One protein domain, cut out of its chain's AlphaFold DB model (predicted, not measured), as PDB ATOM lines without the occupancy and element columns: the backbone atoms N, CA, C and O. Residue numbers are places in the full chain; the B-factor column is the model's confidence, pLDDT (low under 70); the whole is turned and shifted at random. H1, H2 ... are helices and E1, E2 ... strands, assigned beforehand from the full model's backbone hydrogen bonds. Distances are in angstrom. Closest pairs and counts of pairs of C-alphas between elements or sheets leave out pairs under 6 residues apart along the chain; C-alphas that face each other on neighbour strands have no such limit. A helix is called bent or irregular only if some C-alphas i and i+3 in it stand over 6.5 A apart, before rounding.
ATOM      1  N   TYR A   2     -70.503 -18.759 263.102       25.39
ATOM      2  CA  TYR A   2     -69.208 -19.291 262.636       25.39
ATOM      3  C   TYR A   2     -68.028 -18.326 262.885       25.39
ATOM      4  O   TYR A   2     -66.877 -18.753 262.904       25.39
ATOM      5  N   GLU A   3     -68.294 -17.045 263.175       25.34
ATOM      6  CA  GLU A   3     -67.250 -16.043 263.459       25.34
ATOM      7  C   GLU A   3     -66.496 -16.288 264.781       25.34
ATOM      8  O   GLU A   3     -65.343 -15.887 264.926       25.34
ATOM      9  N   LEU A   4     -67.097 -16.995 265.746       27.42
ATOM     10  CA  LEU A   4     -66.507 -17.154 267.082       27.42
ATOM     11  C   LEU A   4     -65.435 -18.252 267.168       27.42
ATOM     12  O   LEU A   4     -64.541 -18.151 268.007       27.42
ATOM     13  N   LYS A   5     -65.455 -19.264 266.284       28.98
ATOM     14  CA  LYS A   5     -64.416 -20.316 266.248       28.98
ATOM     15  C   LYS A   5     -63.149 -19.898 265.496       28.98
ATOM     16  O   LYS A   5     -62.138 -20.584 265.598       28.98
ATOM     17  N   ASN A   6     -63.187 -18.770 264.787       38.66
ATOM     18  CA  ASN A   6     -62.155 -18.391 263.827       38.66
ATOM     19  C   ASN A   6     -61.292 -17.191 264.271       38.66
ATOM     20  O   ASN A   6     -60.430 -16.727 263.538       38.66
ATOM     21  N   SER A   7     -61.469 -16.667 265.487       31.14
ATOM     22  CA  SER A   7     -60.750 -15.462 265.948       31.14
ATOM     23  C   SER A   7     -59.214 -15.588 265.939       31.14
ATOM     24  O   SER A   7     -58.512 -14.580 265.858       31.14
ATOM     25  N   SER A   8     -58.672 -16.807 265.985       39.62
ATOM     26  CA  SER A   8     -57.233 -17.081 265.901       39.62
ATOM     27  C   SER A   8     -56.706 -17.239 264.469       39.62
ATOM     28  O   SER A   8     -55.550 -16.879 264.243       39.62
ATOM     29  N   GLN A   9     -57.507 -17.709 263.501       41.66
ATOM     30  CA  GLN A   9     -57.089 -17.793 262.087       41.66
ATOM     31  C   GLN A   9     -57.456 -16.518 261.302       41.66
ATOM     32  O   GLN A   9     -56.703 -16.113 260.419       41.66
ATOM     33  N   LEU A  10     -58.503 -15.791 261.715       41.03
ATOM     34  CA  LEU A  10     -58.835 -14.432 261.251       41.03
ATOM     35  C   LEU A  10     -57.720 -13.409 261.536       41.03
ATOM     36  O   LEU A  10     -57.594 -12.423 260.819       41.03
ATOM     37  N   LYS A  11     -56.875 -13.645 262.553       48.88
ATOM     38  CA  LYS A  11     -55.664 -12.833 262.804       48.88
ATOM     39  C   LYS A  11     -54.551 -13.054 261.771       48.88
ATOM     40  O   LYS A  11     -53.621 -12.258 261.704       48.88
ATOM     41  N   ILE A  12     -54.605 -14.152 261.021       50.66
ATOM     42  CA  ILE A  12     -53.563 -14.564 260.072       50.66
ATOM     43  C   ILE A  12     -53.990 -14.214 258.645       50.66
ATOM     44  O   ILE A  12     -53.169 -13.746 257.863       50.66
ATOM     45  N   LEU A  13     -55.274 -14.396 258.330       54.81
ATOM     46  CA  LEU A  13     -55.866 -14.100 257.030       54.81
ATOM     47  C   LEU A  13     -56.914 -12.990 257.184       54.81
ATOM     48  O   LEU A  13     -58.039 -13.264 257.611       54.81
ATOM     49  N   PRO A  14     -56.590 -11.740 256.824       50.84
ATOM     50  CA  PRO A  14     -57.600 -10.705 256.718       50.84
ATOM     51  C   PRO A  14     -58.552 -11.097 255.592       50.84
ATOM     52  O   PRO A  14     -58.171 -11.191 254.427       50.84
ATOM     53  N   VAL A  15     -59.819 -11.296 255.946       50.56
ATOM     54  CA  VAL A  15     -60.907 -11.765 255.062       50.56
ATOM     55  C   VAL A  15     -61.164 -10.822 253.868       50.56
ATOM     56  O   VAL A  15     -61.982 -11.110 253.002       50.56
ATOM     57  N   ARG A  16     -60.487  -9.667 253.802       52.50
ATOM     58  CA  ARG A  16     -60.813  -8.542 252.912       52.50
ATOM     59  C   ARG A  16     -59.661  -8.059 252.024       52.50
ATOM     60  O   ARG A  16     -59.817  -7.029 251.368       52.50
ATOM     61  N   SER A  17     -58.527  -8.758 251.971       53.59
ATOM     62  CA  SER A  17     -57.336  -8.270 251.257       53.59
ATOM     63  C   SER A  17     -56.698  -9.308 250.336       53.59
ATOM     64  O   SER A  17     -56.452 -10.440 250.743       53.59
ATOM     65  N   SER A  18     -56.356  -8.889 249.115       59.66
ATOM     66  CA  SER A  18     -55.413  -9.601 248.249       59.66
ATOM     67  C   SER A  18     -53.992  -9.429 248.787       59.66
ATOM     68  O   SER A  18     -53.611  -8.318 249.166       59.66
ATOM     69  N   GLY A  19     -53.205 -10.499 248.789       69.00
ATOM     70  CA  GLY A  19     -51.855 -10.491 249.337       69.00
ATOM     71  C   GLY A  19     -50.991 -11.622 248.792       69.00
ATOM     72  O   GLY A  19     -51.480 -12.505 248.091       69.00
ATOM     73  N   ASN A  20     -49.705 -11.584 249.126       79.00
ATOM     74  CA  ASN A  20     -48.766 -12.660 248.839       79.00
ATOM     75  C   ASN A  20     -48.683 -13.582 250.052       79.00
ATOM     76  O   ASN A  20     -48.483 -13.118 251.173       79.00
ATOM     77  N   ILE A  21     -48.799 -14.888 249.818       83.12
ATOM     78  CA  ILE A  21     -48.534 -15.907 250.830       83.12
ATOM     79  C   ILE A  21     -47.205 -16.591 250.525       83.12
ATOM     80  O   ILE A  21     -46.945 -17.022 249.402       83.12
ATOM     81  N   LYS A  22     -46.369 -16.716 251.548       88.06
ATOM     82  CA  LYS A  22     -45.128 -17.474 251.523       88.06
ATOM     83  C   LYS A  22     -45.184 -18.526 252.622       88.06
ATOM     84  O   LYS A  22     -45.136 -18.220 253.811       88.06
ATOM     85  N   LEU A  23     -45.293 -19.778 252.196       88.88
ATOM     86  CA  LEU A  23     -45.266 -20.952 253.059       88.88
ATOM     87  C   LEU A  23     -43.894 -21.612 252.944       88.88
ATOM     88  O   LEU A  23     -43.454 -21.944 251.844       88.88
ATOM     89  N   ARG A  24     -43.222 -21.814 254.077       91.38
ATOM     90  CA  ARG A  24     -42.000 -22.611 254.165       91.38
ATOM     91  C   ARG A  24     -42.192 -23.713 255.197       91.38
ATOM     92  O   ARG A  24     -42.557 -23.440 256.335       91.38
ATOM     93  N   ILE A  25     -41.940 -24.945 254.777       90.56
ATOM     94  CA  ILE A  25     -41.974 -26.135 255.624       90.56
ATOM     95  C   ILE A  25     -40.548 -26.672 255.643       90.56
ATOM     96  O   ILE A  25     -40.000 -26.985 254.584       90.56
ATOM     97  N   GLU A  26     -39.934 -26.708 256.818       90.56
ATOM     98  CA  GLU A  26     -38.556 -27.164 256.984       90.56
ATOM     99  C   GLU A  26     -38.530 -28.599 257.540       90.56
ATOM    100  O   GLU A  26     -39.572 -29.201 257.812       90.56
ATOM    101  N   ASN A  27     -37.332 -29.192 257.616       90.06
ATOM    102  CA  ASN A  27     -37.088 -30.459 258.319       90.06
ATOM    103  C   ASN A  27     -38.071 -31.595 257.967       90.06
ATOM    104  O   ASN A  27     -38.482 -32.373 258.830       90.06
ATOM    105  N   ILE A  28     -38.464 -31.684 256.691       90.88
ATOM    106  CA  ILE A  28     -39.377 -32.722 256.217       90.88
ATOM    107  C   ILE A  28     -38.626 -34.052 256.169       90.88
ATOM    108  O   ILE A  28     -37.582 -34.166 255.525       90.88
ATOM    109  N   SER A  29     -39.184 -35.070 256.814       91.25
ATOM    110  CA  SER A  29     -38.718 -36.449 256.721       91.25
ATOM    111  C   SER A  29     -39.825 -37.340 256.176       91.25
ATOM    112  O   SER A  29     -40.992 -37.178 256.524       91.25
ATOM    113  N   ALA A  30     -39.457 -38.285 255.315       91.94
ATOM    114  CA  ALA A  30     -40.358 -39.307 254.806       91.94
ATOM    115  C   ALA A  30     -39.891 -40.669 255.315       91.94
ATOM    116  O   ALA A  30     -38.699 -40.982 255.256       91.94
ATOM    117  N   LYS A  31     -40.814 -41.479 255.826       92.62
ATOM    118  CA  LYS A  31     -40.538 -42.847 256.275       92.62
ATOM    119  C   LYS A  31     -41.590 -43.776 255.712       92.62
ATOM    120  O   LYS A  31     -42.765 -43.436 255.702       92.62
ATOM    121  N   GLY A  32     -41.175 -44.953 255.269       90.62
ATOM    122  CA  GLY A  32     -42.112 -45.948 254.779       90.62
ATOM    123  C   GLY A  32     -41.499 -46.879 253.752       90.62
ATOM    124  O   GLY A  32     -40.288 -47.103 253.749       90.62
ATOM    125  N   LEU A  33     -42.359 -47.434 252.907       91.50
ATOM    126  CA  LEU A  33     -42.004 -48.444 251.922       91.50
ATOM    127  C   LEU A  33     -42.127 -47.878 250.511       91.50
ATOM    128  O   LEU A  33     -43.075 -47.161 250.192       91.50
ATOM    129  N   VAL A  34     -41.178 -48.259 249.667       92.00
ATOM    130  CA  VAL A  34     -41.255 -48.079 248.221       92.00
ATOM    131  C   VAL A  34     -41.158 -49.466 247.608       92.00
ATOM    132  O   VAL A  34     -40.212 -50.202 247.891       92.00
ATOM    133  N   ALA A  35     -42.157 -49.836 246.813       91.00
ATOM    134  CA  ALA A  35     -42.115 -51.060 246.032       91.00
ATOM    135  C   ALA A  35     -41.419 -50.804 244.700       91.00
ATOM    136  O   ALA A  35     -41.598 -49.751 244.080       91.00
ATOM    137  N   PHE A  36     -40.671 -51.805 244.253       88.88
ATOM    138  CA  PHE A  36     -40.015 -51.813 242.957       88.88
ATOM    139  C   PHE A  36     -40.477 -53.032 242.174       88.88
ATOM    140  O   PHE A  36     -40.618 -54.117 242.736       88.88
ATOM    141  N   LYS A  37     -40.647 -52.854 240.870       85.81
ATOM    142  CA  LYS A  37     -40.777 -53.941 239.910       85.81
ATOM    143  C   LYS A  37     -39.555 -54.000 239.020       85.81
ATOM    144  O   LYS A  37     -38.869 -53.000 238.806       85.81
ATOM    145  N   ILE A  38     -39.346 -55.181 238.467       85.81
ATOM    146  CA  ILE A  38     -38.350 -55.409 237.435       85.81
ATOM    147  C   ILE A  38     -39.064 -55.244 236.094       85.81
ATOM    148  O   ILE A  38     -40.030 -55.955 235.818       85.81
ATOM    149  N   TYR A  39     -38.626 -54.281 235.290       82.00
ATOM    150  CA  TYR A  39     -39.102 -54.074 233.928       82.00
ATOM    151  C   TYR A  39     -37.946 -54.317 232.970       82.00
ATOM    152  O   TYR A  39     -36.959 -53.582 232.985       82.00
ATOM    153  N   ASP A  40     -38.053 -55.383 232.179       82.75
ATOM    154  CA  ASP A  40     -36.908 -55.987 231.508       82.75
ATOM    155  C   ASP A  40     -35.776 -56.209 232.518       82.75
ATOM    156  O   ASP A  40     -35.953 -57.001 233.437       82.75
ATOM    157  N   ASP A  41     -34.638 -55.532 232.387       84.25
ATOM    158  CA  ASP A  41     -33.509 -55.639 233.320       84.25
ATOM    159  C   ASP A  41     -33.396 -54.476 234.309       84.25
ATOM    160  O   ASP A  41     -32.548 -54.524 235.193       84.25
ATOM    161  N   ALA A  42     -34.259 -53.465 234.196       87.00
ATOM    162  CA  ALA A  42     -34.213 -52.272 235.030       87.00
ATOM    163  C   ALA A  42     -35.185 -52.350 236.211       87.00
ATOM    164  O   ALA A  42     -36.225 -53.019 236.161       87.00
ATOM    165  N   LEU A  43     -34.879 -51.604 237.269       87.38
ATOM    166  CA  LEU A  43     -35.809 -51.378 238.368       87.38
ATOM    167  C   LEU A  43     -36.700 -50.167 238.078       87.38
ATOM    168  O   LEU A  43     -36.265 -49.152 237.541       87.38
ATOM    169  N   LYS A  44     -37.968 -50.258 238.471       88.06
ATOM    170  CA  LYS A  44     -38.908 -49.135 238.441       88.06
ATOM    171  C   LYS A  44     -39.773 -49.152 239.685       88.06
ATOM    172  O   LYS A  44     -40.168 -50.224 240.135       88.06
ATOM    173  N   THR A  45     -40.107 -47.993 240.234       91.19
ATOM    174  CA  THR A  45     -41.047 -47.935 241.353       91.19
ATOM    175  C   THR A  45     -42.468 -48.306 240.918       91.19
ATOM    176  O   THR A  45     -42.878 -48.079 239.776       91.19
ATOM    177  N   THR A  46     -43.233 -48.905 241.827       89.88
ATOM    178  CA  THR A  46     -44.657 -49.223 241.616       89.88
ATOM    179  C   THR A  46     -45.538 -48.490 242.608       89.88
ATOM    180  O   THR A  46     -46.424 -47.744 242.201       89.88
ATOM    181  N   ASN A  47     -45.260 -48.650 243.900       91.81
ATOM    182  CA  ASN A  47     -46.080 -48.108 244.975       91.81
ATOM    183  C   ASN A  47     -45.247 -47.349 245.999       91.81
ATOM    184  O   ASN A  47     -44.132 -47.745 246.342       91.81
ATOM    185  N   PHE A  48     -45.837 -46.275 246.522       92.06
ATOM    186  CA  PHE A  48     -45.272 -45.462 247.590       92.06
ATOM    187  C   PHE A  48     -46.189 -45.536 248.798       92.06
ATOM    188  O   PHE A  48     -47.310 -45.039 248.789       92.06
ATOM    189  N   ASN A  49     -45.687 -46.132 249.868       89.94
ATOM    190  CA  ASN A  49     -46.315 -46.082 251.171       89.94
ATOM    191  C   ASN A  49     -45.428 -45.274 252.113       89.94
ATOM    192  O   ASN A  49     -44.771 -45.839 252.984       89.94
ATOM    193  N   LEU A  50     -45.377 -43.960 251.887       90.88
ATOM    194  CA  LEU A  50     -44.610 -43.030 252.709       90.88
ATOM    195  C   LEU A  50     -45.520 -42.228 253.634       90.88
ATOM    196  O   LEU A  50     -46.592 -41.780 253.225       90.88
ATOM    197  N   ASP A  51     -45.050 -42.027 254.856       89.94
ATOM    198  CA  ASP A  51     -45.582 -41.073 255.814       89.94
ATOM    199  C   ASP A  51     -44.593 -39.909 255.928       89.94
ATOM    200  O   ASP A  51     -43.387 -40.110 256.118       89.94
ATOM    201  N   PHE A  52     -45.108 -38.689 255.784       90.50
ATOM    202  CA  PHE A  52     -44.321 -37.463 255.836       90.50
ATOM    203  C   PHE A  52     -44.530 -36.765 257.175       90.50
ATOM    204  O   PHE A  52     -45.661 -36.466 257.562       90.50
ATOM    205  N   ASP A  53     -43.424 -36.474 257.851       89.81
ATOM    206  CA  ASP A  53     -43.384 -35.659 259.058       89.81
ATOM    207  C   ASP A  53     -42.635 -34.361 258.765       89.81
ATOM    208  O   ASP A  53     -41.625 -34.359 258.060       89.81
ATOM    209  N   SER A  54     -43.135 -33.253 259.299       87.44
ATOM    210  CA  SER A  54     -42.560 -31.921 259.108       87.44
ATOM    211  C   SER A  54     -42.295 -31.279 260.456       87.44
ATOM    212  O   SER A  54     -43.173 -31.324 261.325       87.44
ATOM    213  N   GLN A  55     -41.166 -30.593 260.586       86.31
ATOM    214  CA  GLN A  55     -40.872 -29.773 261.755       86.31
ATOM    215  C   GLN A  55     -40.687 -28.332 261.295       86.31
ATOM    216  O   GLN A  55     -40.052 -28.085 260.283       86.31
ATOM    217  N   ASP A  56     -41.254 -27.391 262.037       89.56
ATOM    218  CA  ASP A  56     -41.131 -25.958 261.770       89.56
ATOM    219  C   ASP A  56     -41.809 -25.520 260.457       89.56
ATOM    220  O   ASP A  56     -41.287 -25.593 259.343       89.56
ATOM    221  N   VAL A  57     -43.036 -25.030 260.608       90.06
ATOM    222  CA  VAL A  57     -43.828 -24.440 259.529       90.06
ATOM    223  C   VAL A  57     -43.879 -22.938 259.722       90.06
ATOM    224  O   VAL A  57     -44.426 -22.449 260.713       90.06
ATOM    225  N   HIS A  58     -43.333 -22.214 258.753       91.12
ATOM    226  CA  HIS A  58     -43.316 -20.761 258.702       91.12
ATOM    227  C   HIS A  58     -44.297 -20.266 257.643       91.12
ATOM    228  O   HIS A  58     -44.214 -20.634 256.470       91.12
ATOM    229  N   ILE A  59     -45.221 -19.410 258.063       87.75
ATOM    230  CA  ILE A  59     -46.228 -18.796 257.205       87.75
ATOM    231  C   ILE A  59     -46.046 -17.293 257.291       87.75
ATOM    232  O   ILE A  59     -46.117 -16.714 258.372       87.75
ATOM    233  N   GLU A  60     -45.813 -16.678 256.146       87.50
ATOM    234  CA  GLU A  60     -45.663 -15.244 255.981       87.50
ATOM    235  C   GLU A  60     -46.722 -14.773 254.987       87.50
ATOM    236  O   GLU A  60     -46.857 -15.334 253.900       87.50
ATOM    237  N   ILE A  61     -47.518 -13.786 255.386       82.94
ATOM    238  CA  ILE A  61     -48.579 -13.215 254.560       82.94
ATOM    239  C   ILE A  61     -48.380 -11.711 254.531       82.94
ATOM    240  O   ILE A  61     -48.481 -11.047 255.566       82.94
ATOM    241  N   ASP A  62     -48.144 -11.190 253.335       83.56
ATOM    242  CA  ASP A  62     -48.082  -9.761 253.060       83.56
ATOM    243  C   ASP A  62     -49.402  -9.342 252.417       83.56
ATOM    244  O   ASP A  62     -49.781  -9.875 251.373       83.56
ATOM    245  N   TYR A  63     -50.118  -8.396 253.016       81.00
ATOM    246  CA  TYR A  63     -51.432  -7.976 252.537       81.00
ATOM    247  C   TYR A  63     -51.631  -6.470 252.651       81.00
ATOM    248  O   TYR A  63     -51.006  -5.797 253.466       81.00
ATOM    249  N   TYR A  64     -52.527  -5.933 251.825       74.31
ATOM    250  CA  TYR A  64     -52.939  -4.537 251.914       74.31
ATOM    251  C   TYR A  64     -54.183  -4.412 252.794       74.31
ATOM    252  O   TYR A  64     -55.257  -4.899 252.428       74.31
ATOM    253  N   ASP A  65     -54.052  -3.762 253.944       69.88
ATOM    254  CA  ASP A  65     -55.172  -3.490 254.835       69.88
ATOM    255  C   ASP A  65     -55.978  -2.292 254.311       69.88
ATOM    256  O   ASP A  65     -55.482  -1.173 254.188       69.88
ATOM    257  N   GLN A  66     -57.250  -2.526 253.980       67.88
ATOM    258  CA  GLN A  66     -58.120  -1.482 253.442       67.88
ATOM    259  C   GLN A  66     -58.572  -0.463 254.495       67.88
ATOM    260  O   GLN A  66     -58.946   0.649 254.113       67.88
ATOM    261  N   GLU A  67     -58.553  -0.815 255.783       69.81
ATOM    262  CA  GLU A  67     -58.967   0.081 256.866       69.81
ATOM    263  C   GLU A  67     -57.846   1.057 257.222       69.81
ATOM    264  O   GLU A  67     -58.068   2.270 257.230       69.81
ATOM    265  N   SER A  68     -56.629   0.548 257.430       73.50
ATOM    266  CA  SER A  68     -55.449   1.386 257.690       73.50
ATOM    267  C   SER A  68     -54.839   2.001 256.425       73.50
ATOM    268  O   SER A  68     -54.131   2.999 256.523       73.50
ATOM    269  N   LYS A  69     -55.159   1.472 255.234       76.56
ATOM    270  CA  LYS A  69     -54.539   1.830 253.941       76.56
ATOM    271  C   LYS A  69     -53.025   1.588 253.905       76.56
ATOM    272  O   LYS A  69     -52.304   2.286 253.192       76.56
ATOM    273  N   GLU A  70     -52.549   0.593 254.647       79.31
ATOM    274  CA  GLU A  70     -51.134   0.238 254.739       79.31
ATOM    275  C   GLU A  70     -50.884  -1.223 254.348       79.31
ATOM    276  O   GLU A  70     -51.768  -2.078 254.407       79.31
ATOM    277  N   TYR A  71     -49.648  -1.512 253.934       78.38
ATOM    278  CA  TYR A  71     -49.191  -2.889 253.778       78.38
ATOM    279  C   TYR A  71     -48.851  -3.459 255.150       78.38
ATOM    280  O   TYR A  71     -47.949  -2.972 255.831       78.38
ATOM    281  N   ALA A  72     -49.559  -4.512 255.530       79.06
ATOM    282  CA  ALA A  72     -49.341  -5.242 256.758       79.06
ATOM    283  C   ALA A  72     -48.728  -6.613 256.460       79.06
ATOM    284  O   ALA A  72     -48.921  -7.205 255.395       79.06
ATOM    285  N   LYS A  73     -47.978  -7.116 257.439       83.12
ATOM    286  CA  LYS A  73     -47.286  -8.395 257.369       83.12
ATOM    287  C   LYS A  73     -47.639  -9.237 258.581       83.12
ATOM    288  O   LYS A  73     -47.453  -8.801 259.716       83.12
ATOM    289  N   SER A  74     -48.121 -10.449 258.341       81.31
ATOM    290  CA  SER A  74     -48.374 -11.448 259.377       81.31
ATOM    291  C   SER A  74     -47.377 -12.587 259.233       81.31
ATOM    292  O   SER A  74     -47.206 -13.128 258.143       81.31
ATOM    293  N   VAL A  75     -46.704 -12.942 260.326       84.94
ATOM    294  CA  VAL A  75     -45.766 -14.067 260.368       84.94
ATOM    295  C   VAL A  75     -46.179 -15.004 261.485       84.94
ATOM    296  O   VAL A  75     -46.389 -14.587 262.626       84.94
ATOM    297  N   GLN A  76     -46.265 -16.286 261.163       84.56
ATOM    298  CA  GLN A  76     -46.547 -17.337 262.117       84.56
ATOM    299  C   GLN A  76     -45.550 -18.478 261.954       84.56
ATOM    300  O   GLN A  76     -45.299 -18.944 260.848       84.56
ATOM    301  N   THR A  77     -45.058 -18.975 263.086       87.44
ATOM    302  CA  THR A  77     -44.293 -20.220 263.158       87.44
ATOM    303  C   THR A  77     -45.088 -21.249 263.951       87.44
ATOM    304  O   THR A  77     -45.628 -20.945 265.020       87.44
ATOM    305  N   LYS A  78     -45.179 -22.470 263.430       89.25
ATOM    306  CA  LYS A  78     -45.831 -23.615 264.070       89.25
ATOM    307  C   LYS A  78     -44.893 -24.804 264.098       89.25
ATOM    308  O   LYS A  78     -44.051 -24.951 263.225       89.25
ATOM    309  N   LYS A  79     -45.071 -25.666 265.098       88.88
ATOM    310  CA  LYS A  79     -44.226 -26.851 265.290       88.88
ATOM    311  C   LYS A  79     -44.321 -27.834 264.119       88.88
ATOM    312  O   LYS A  79     -43.328 -28.452 263.773       88.88
ATOM    313  N   ASN A  80     -45.510 -27.990 263.546       87.88
ATOM    314  CA  ASN A  80     -45.766 -28.846 262.395       87.88
ATOM    315  C   ASN A  80     -46.934 -28.283 261.569       87.88
ATOM    316  O   ASN A  80     -47.604 -27.327 261.983       87.88
ATOM    317  N   ILE A  81     -47.171 -28.894 260.408       87.12
ATOM    318  CA  ILE A  81     -48.217 -28.468 259.476       87.12
ATOM    319  C   ILE A  81     -49.626 -28.596 260.061       87.12
ATOM    320  O   ILE A  81     -50.449 -27.710 259.830       87.12
ATOM    321  N   ASP A  82     -49.866 -29.613 260.891       87.38
ATOM    322  CA  ASP A  82     -51.173 -29.895 261.500       87.38
ATOM    323  C   ASP A  82     -51.619 -28.788 262.465       87.38
ATOM    324  O   ASP A  82     -52.808 -28.529 262.637       87.38
ATOM    325  N   CYS A  83     -50.665 -28.073 263.065       84.56
ATOM    326  CA  CYS A  83     -50.917 -26.939 263.952       84.56
ATOM    327  C   CYS A  83     -51.075 -25.588 263.226       84.56
ATOM    328  O   CYS A  83     -51.131 -24.542 263.891       84.56
ATOM    329  N   SER A  84     -51.095 -25.577 261.892       84.88
ATOM    330  CA  SER A  84     -51.093 -24.370 261.059       84.88
ATOM    331  C   SER A  84     -52.280 -24.328 260.095       84.88
ATOM    332  O   SER A  84     -52.923 -25.346 259.855       84.88
ATOM    333  N   ILE A  85     -52.541 -23.172 259.473       80.94
ATOM    334  CA  ILE A  85     -53.557 -23.069 258.406       80.94
ATOM    335  C   ILE A  85     -53.214 -23.930 257.177       80.94
ATOM    336  O   ILE A  85     -54.103 -24.283 256.410       80.94
ATOM    337  N   ALA A  86     -51.942 -24.316 257.011       84.56
ATOM    338  CA  ALA A  86     -51.514 -25.191 255.927       84.56
ATOM    339  C   ALA A  86     -51.979 -26.648 256.113       84.56
ATOM    340  O   ALA A  86     -51.900 -27.421 255.163       84.56
ATOM    341  N   THR A  87     -52.530 -27.020 257.279       86.56
ATOM    342  CA  THR A  87     -53.166 -28.335 257.486       86.56
ATOM    343  C   THR A  87     -54.242 -28.623 256.431       86.56
ATOM    344  O   THR A  87     -54.313 -29.724 255.893       86.56
ATOM    345  N   HIS A  88     -54.989 -27.594 256.012       84.06
ATOM    346  CA  HIS A  88     -56.060 -27.711 255.018       84.06
ATOM    347  C   HIS A  88     -55.567 -27.986 253.589       84.06
ATOM    348  O   HIS A  88     -56.359 -28.401 252.750       84.06
ATOM    349  N   ILE A  89     -54.278 -27.769 253.314       86.12
ATOM    350  CA  ILE A  89     -53.637 -28.080 252.026       86.12
ATOM    351  C   ILE A  89     -52.557 -29.163 252.165       86.12
ATOM    352  O   ILE A  89     -51.875 -29.484 251.195       86.12
ATOM    353  N   LYS A  90     -52.386 -29.744 253.365       88.75
ATOM    354  CA  LYS A  90     -51.355 -30.751 253.665       88.75
ATOM    355  C   LYS A  90     -51.416 -31.924 252.692       88.75
ATOM    356  O   LYS A  90     -50.373 -32.370 252.228       88.75
ATOM    357  N   ARG A  91     -52.625 -32.407 252.399       89.81
ATOM    358  CA  ARG A  91     -52.866 -33.537 251.493       89.81
ATOM    359  C   ARG A  91     -52.295 -33.262 250.099       89.81
ATOM    360  O   ARG A  91     -51.455 -34.025 249.635       89.81
ATOM    361  N   ASP A  92     -52.664 -32.129 249.503       89.00
ATOM    362  CA  ASP A  92     -52.199 -31.721 248.172       89.00
ATOM    363  C   ASP A  92     -50.665 -31.528 248.143       89.00
ATOM    364  O   ASP A  92     -49.989 -31.950 247.204       89.00
ATOM    365  N   LEU A  93     -50.089 -30.945 249.205       90.12
ATOM    366  CA  LEU A  93     -48.636 -30.767 249.328       90.12
ATOM    367  C   LEU A  93     -47.885 -32.103 249.430       90.12
ATOM    368  O   LEU A  93     -46.861 -32.285 248.770       90.12
ATOM    369  N   ILE A  94     -48.382 -33.034 250.249       91.38
ATOM    370  CA  ILE A  94     -47.792 -34.371 250.409       91.38
ATOM    371  C   ILE A  94     -47.877 -35.151 249.101       91.38
ATOM    372  O   ILE A  94     -46.887 -35.764 248.701       91.38
ATOM    373  N   TRP A  95     -49.024 -35.099 248.421       90.94
ATOM    374  CA  TRP A  95     -49.199 -35.735 247.121       90.94
ATOM    375  C   TRP A  95     -48.151 -35.247 246.119       90.94
ATOM    376  O   TRP A  95     -47.438 -36.057 245.523       90.94
ATOM    377  N   LYS A  96     -47.977 -33.923 246.007       91.31
ATOM    378  CA  LYS A  96     -46.993 -33.336 245.091       91.31
ATOM    379  C   LYS A  96     -45.561 -33.748 245.431       91.31
ATOM    380  O   LYS A  96     -44.790 -34.092 244.539       91.31
ATOM    381  N   LEU A  97     -45.210 -33.758 246.718       91.31
ATOM    382  CA  LEU A  97     -43.892 -34.201 247.174       91.31
ATOM    383  C   LEU A  97     -43.639 -35.683 246.851       91.31
ATOM    384  O   LEU A  97     -42.537 -36.046 246.437       91.31
ATOM    385  N   GLN A  98     -44.649 -36.536 247.024       91.69
ATOM    386  CA  GLN A  98     -44.569 -37.958 246.693       91.69
ATOM    387  C   GLN A  98     -44.413 -38.185 245.183       91.69
ATOM    388  O   GLN A  98     -43.609 -39.024 244.777       91.69
ATOM    389  N   GLU A  99     -45.135 -37.433 244.353       91.31
ATOM    390  CA  GLU A  99     -45.015 -37.473 242.891       91.31
ATOM    391  C   GLU A  99     -43.608 -37.055 242.429       91.31
ATOM    392  O   GLU A  99     -42.962 -37.767 241.657       91.31
ATOM    393  N   ASP A 100     -43.083 -35.952 242.967       92.69
ATOM    394  CA  ASP A 100     -41.736 -35.474 242.643       92.69
ATOM    395  C   ASP A 100     -40.654 -36.478 243.080       92.69
ATOM    396  O   ASP A 100     -39.681 -36.711 242.352       92.69
ATOM    397  N   LEU A 101     -40.819 -37.103 244.253       91.75
ATOM    398  CA  LEU A 101     -39.922 -38.159 244.726       91.75
ATOM    399  C   LEU A 101     -39.969 -39.385 243.807       91.75
ATOM    400  O   LEU A 101     -38.915 -39.918 243.462       91.75
ATOM    401  N   ARG A 102     -41.168 -39.803 243.383       91.62
ATOM    402  CA  ARG A 102     -41.365 -40.911 242.443       91.62
ATOM    403  C   ARG A 102     -40.637 -40.666 241.134       91.62
ATOM    404  O   ARG A 102     -39.835 -41.502 240.733       91.62
ATOM    405  N   HIS A 103     -40.848 -39.506 240.514       92.75
ATOM    406  CA  HIS A 103     -40.184 -39.158 239.259       92.75
ATOM    407  C   HIS A 103     -38.659 -39.184 239.370       92.75
ATOM    408  O   HIS A 103     -37.987 -39.712 238.485       92.75
ATOM    409  N   ARG A 104     -38.103 -38.636 240.456       93.25
ATOM    410  CA  ARG A 104     -36.650 -38.621 240.676       93.25
ATOM    411  C   ARG A 104     -36.088 -40.013 240.924       93.25
ATOM    412  O   ARG A 104     -35.015 -40.318 240.419       93.25
ATOM    413  N   LEU A 105     -36.792 -40.838 241.695       92.50
ATOM    414  CA  LEU A 105     -36.346 -42.191 241.996       92.50
ATOM    415  C   LEU A 105     -36.416 -43.080 240.750       92.50
ATOM    416  O   LEU A 105     -35.434 -43.738 240.437       92.50
ATOM    417  N   ASP A 106     -37.508 -43.024 239.985       91.00
ATOM    418  CA  ASP A 106     -37.627 -43.735 238.704       91.00
ATOM    419  C   ASP A 106     -36.527 -43.339 237.713       91.00
ATOM    420  O   ASP A 106     -35.969 -44.202 237.040       91.00
ATOM    421  N   ALA A 107     -36.180 -42.049 237.650       91.44
ATOM    422  CA  ALA A 107     -35.112 -41.561 236.779       91.44
ATOM    423  C   ALA A 107     -33.725 -42.103 237.154       91.44
ATOM    424  O   ALA A 107     -32.858 -42.163 236.294       91.44
ATOM    425  N   VAL A 108     -33.509 -42.479 238.418       91.44
ATOM    426  CA  VAL A 108     -32.248 -43.067 238.892       91.44
ATOM    427  C   VAL A 108     -32.266 -44.589 238.761       91.44
ATOM    428  O   VAL A 108     -31.253 -45.188 238.429       91.44
ATOM    429  N   LEU A 109     -33.409 -45.234 239.010       90.12
ATOM    430  CA  LEU A 109     -33.521 -46.695 238.997       90.12
ATOM    431  C   LEU A 109     -33.397 -47.321 237.608       90.12
ATOM    432  O   LEU A 109     -33.005 -48.482 237.511       90.12
ATOM    433  N   VAL A 110     -33.710 -46.565 236.553       87.50
ATOM    434  CA  VAL A 110     -33.566 -47.038 235.168       87.50
ATOM    435  C   VAL A 110     -32.120 -47.421 234.828       87.50
ATOM    436  O   VAL A 110     -31.908 -48.275 233.973       87.50
ATOM    437  N   ASP A 111     -31.148 -46.848 235.540       87.00
ATOM    438  CA  ASP A 111     -29.723 -47.125 235.358       87.00
ATOM    439  C   ASP A 111     -29.250 -48.382 236.118       87.00
ATOM    440  O   ASP A 111     -28.102 -48.790 235.968       87.00
ATOM    441  N   PHE A 112     -30.100 -49.010 236.941       85.12
ATOM    442  CA  PHE A 112     -29.738 -50.208 237.702       85.12
ATOM    443  C   PHE A 112     -30.173 -51.476 236.971       85.12
ATOM    444  O   PHE A 112     -31.362 -51.797 236.933       85.12
ATOM    445  N   SER A 113     -29.197 -52.235 236.469       85.50
ATOM    446  CA  SER A 113     -29.415 -53.579 235.933       85.50
ATOM    447  C   SER A 113     -29.516 -54.613 237.057       85.50
ATOM    448  O   SER A 113     -28.647 -54.720 237.926       85.50
TER     449      SER A 113
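Overview. This is residues 2 to 113 of the 337 residues of an uncharacterized protein of Megaselia scalaris (UniProt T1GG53). A long, twisted ribbon of two strands, E1 and E2, each with a sharp bend along its length, makes the long axis of a rod. The short strand E3 pairs along the later half of E2, and the helix H1 packs on the ribbon, running toward the turn between E1 and E2, while residues 2 to 8 stick out. The printed part has 112 residues, with three named strands and then one named helix, in the order E1, E2, E3, H1; the sheet order is E1, E2, E3, antiparallel, and the class is mixed, helices and strands. The whole is only just loose, close to extended, with a radius of gyration of the C-alphas of 19.8 A, and it spans 66 by 25 by 23 A.

Along the chain. Residues 2 to 18 hold no named element; their C-alphas lie 18 to 27 A from the mean of all C-alphas. E1, residues 19 to 39, begins with C-alpha 19 at (-51.855, -10.491, 249.337), is 48.0 A long and bends by 76 degrees at residue 31. E2, residues 42 to 65, is the longest strand, 56.7 A, and bends by 70 degrees at residue 55. E3, residues 70 to 78, is 26.2 A long. H1, residues 85 to 109, is 36.6 A long and ends with C-alpha 109 at (-33.521, -46.695, 238.997). H1 has a kink of 45 degrees near residue 92 and is irregular: C-alphas 88 and 91 are 7.5 A apart.

Arrangement. The strands form a meander, each the antiparallel neighbour of the one before, with E2 as the inner strand and E1 and E3 as edge strands. The hairpin E1 and E2 has 176 degrees between its directions; N 20 and O 62 are 2.8 A apart and N 39 and O 42 are 2.8 A apart, both within hydrogen-bond range. The hairpin E2 and E3 has 138 degrees, with N 57 and O 78 at 2.8 A and N 65 and O 70 at 2.9 A, within hydrogen-bond range. H1 is on the sheet, with 52 pairs of C-alphas within 10 A. The closest C-alphas of E2 and H1 are those of Leu 43 and Leu 109, 5.2 A apart. E1 and H1 are near each other, with 9 pairs of C-alphas within 10 A. In H1, 18 of 21 O i to N i+4 pairs are within hydrogen-bond range.

Size, cuts and confidence. The two C-alphas farthest apart are those of Asp 41 and Ser 68, 65.8 A. The printed part has no cut. The links E1 to E2 and E2 to E3 are tight, and E3 to H1 is short, with 6 residues. Residues 2 to 8 stand free. The mean pLDDT of the printed part is 80.1; residues 2 to 19 and 65 to 67 are under 70.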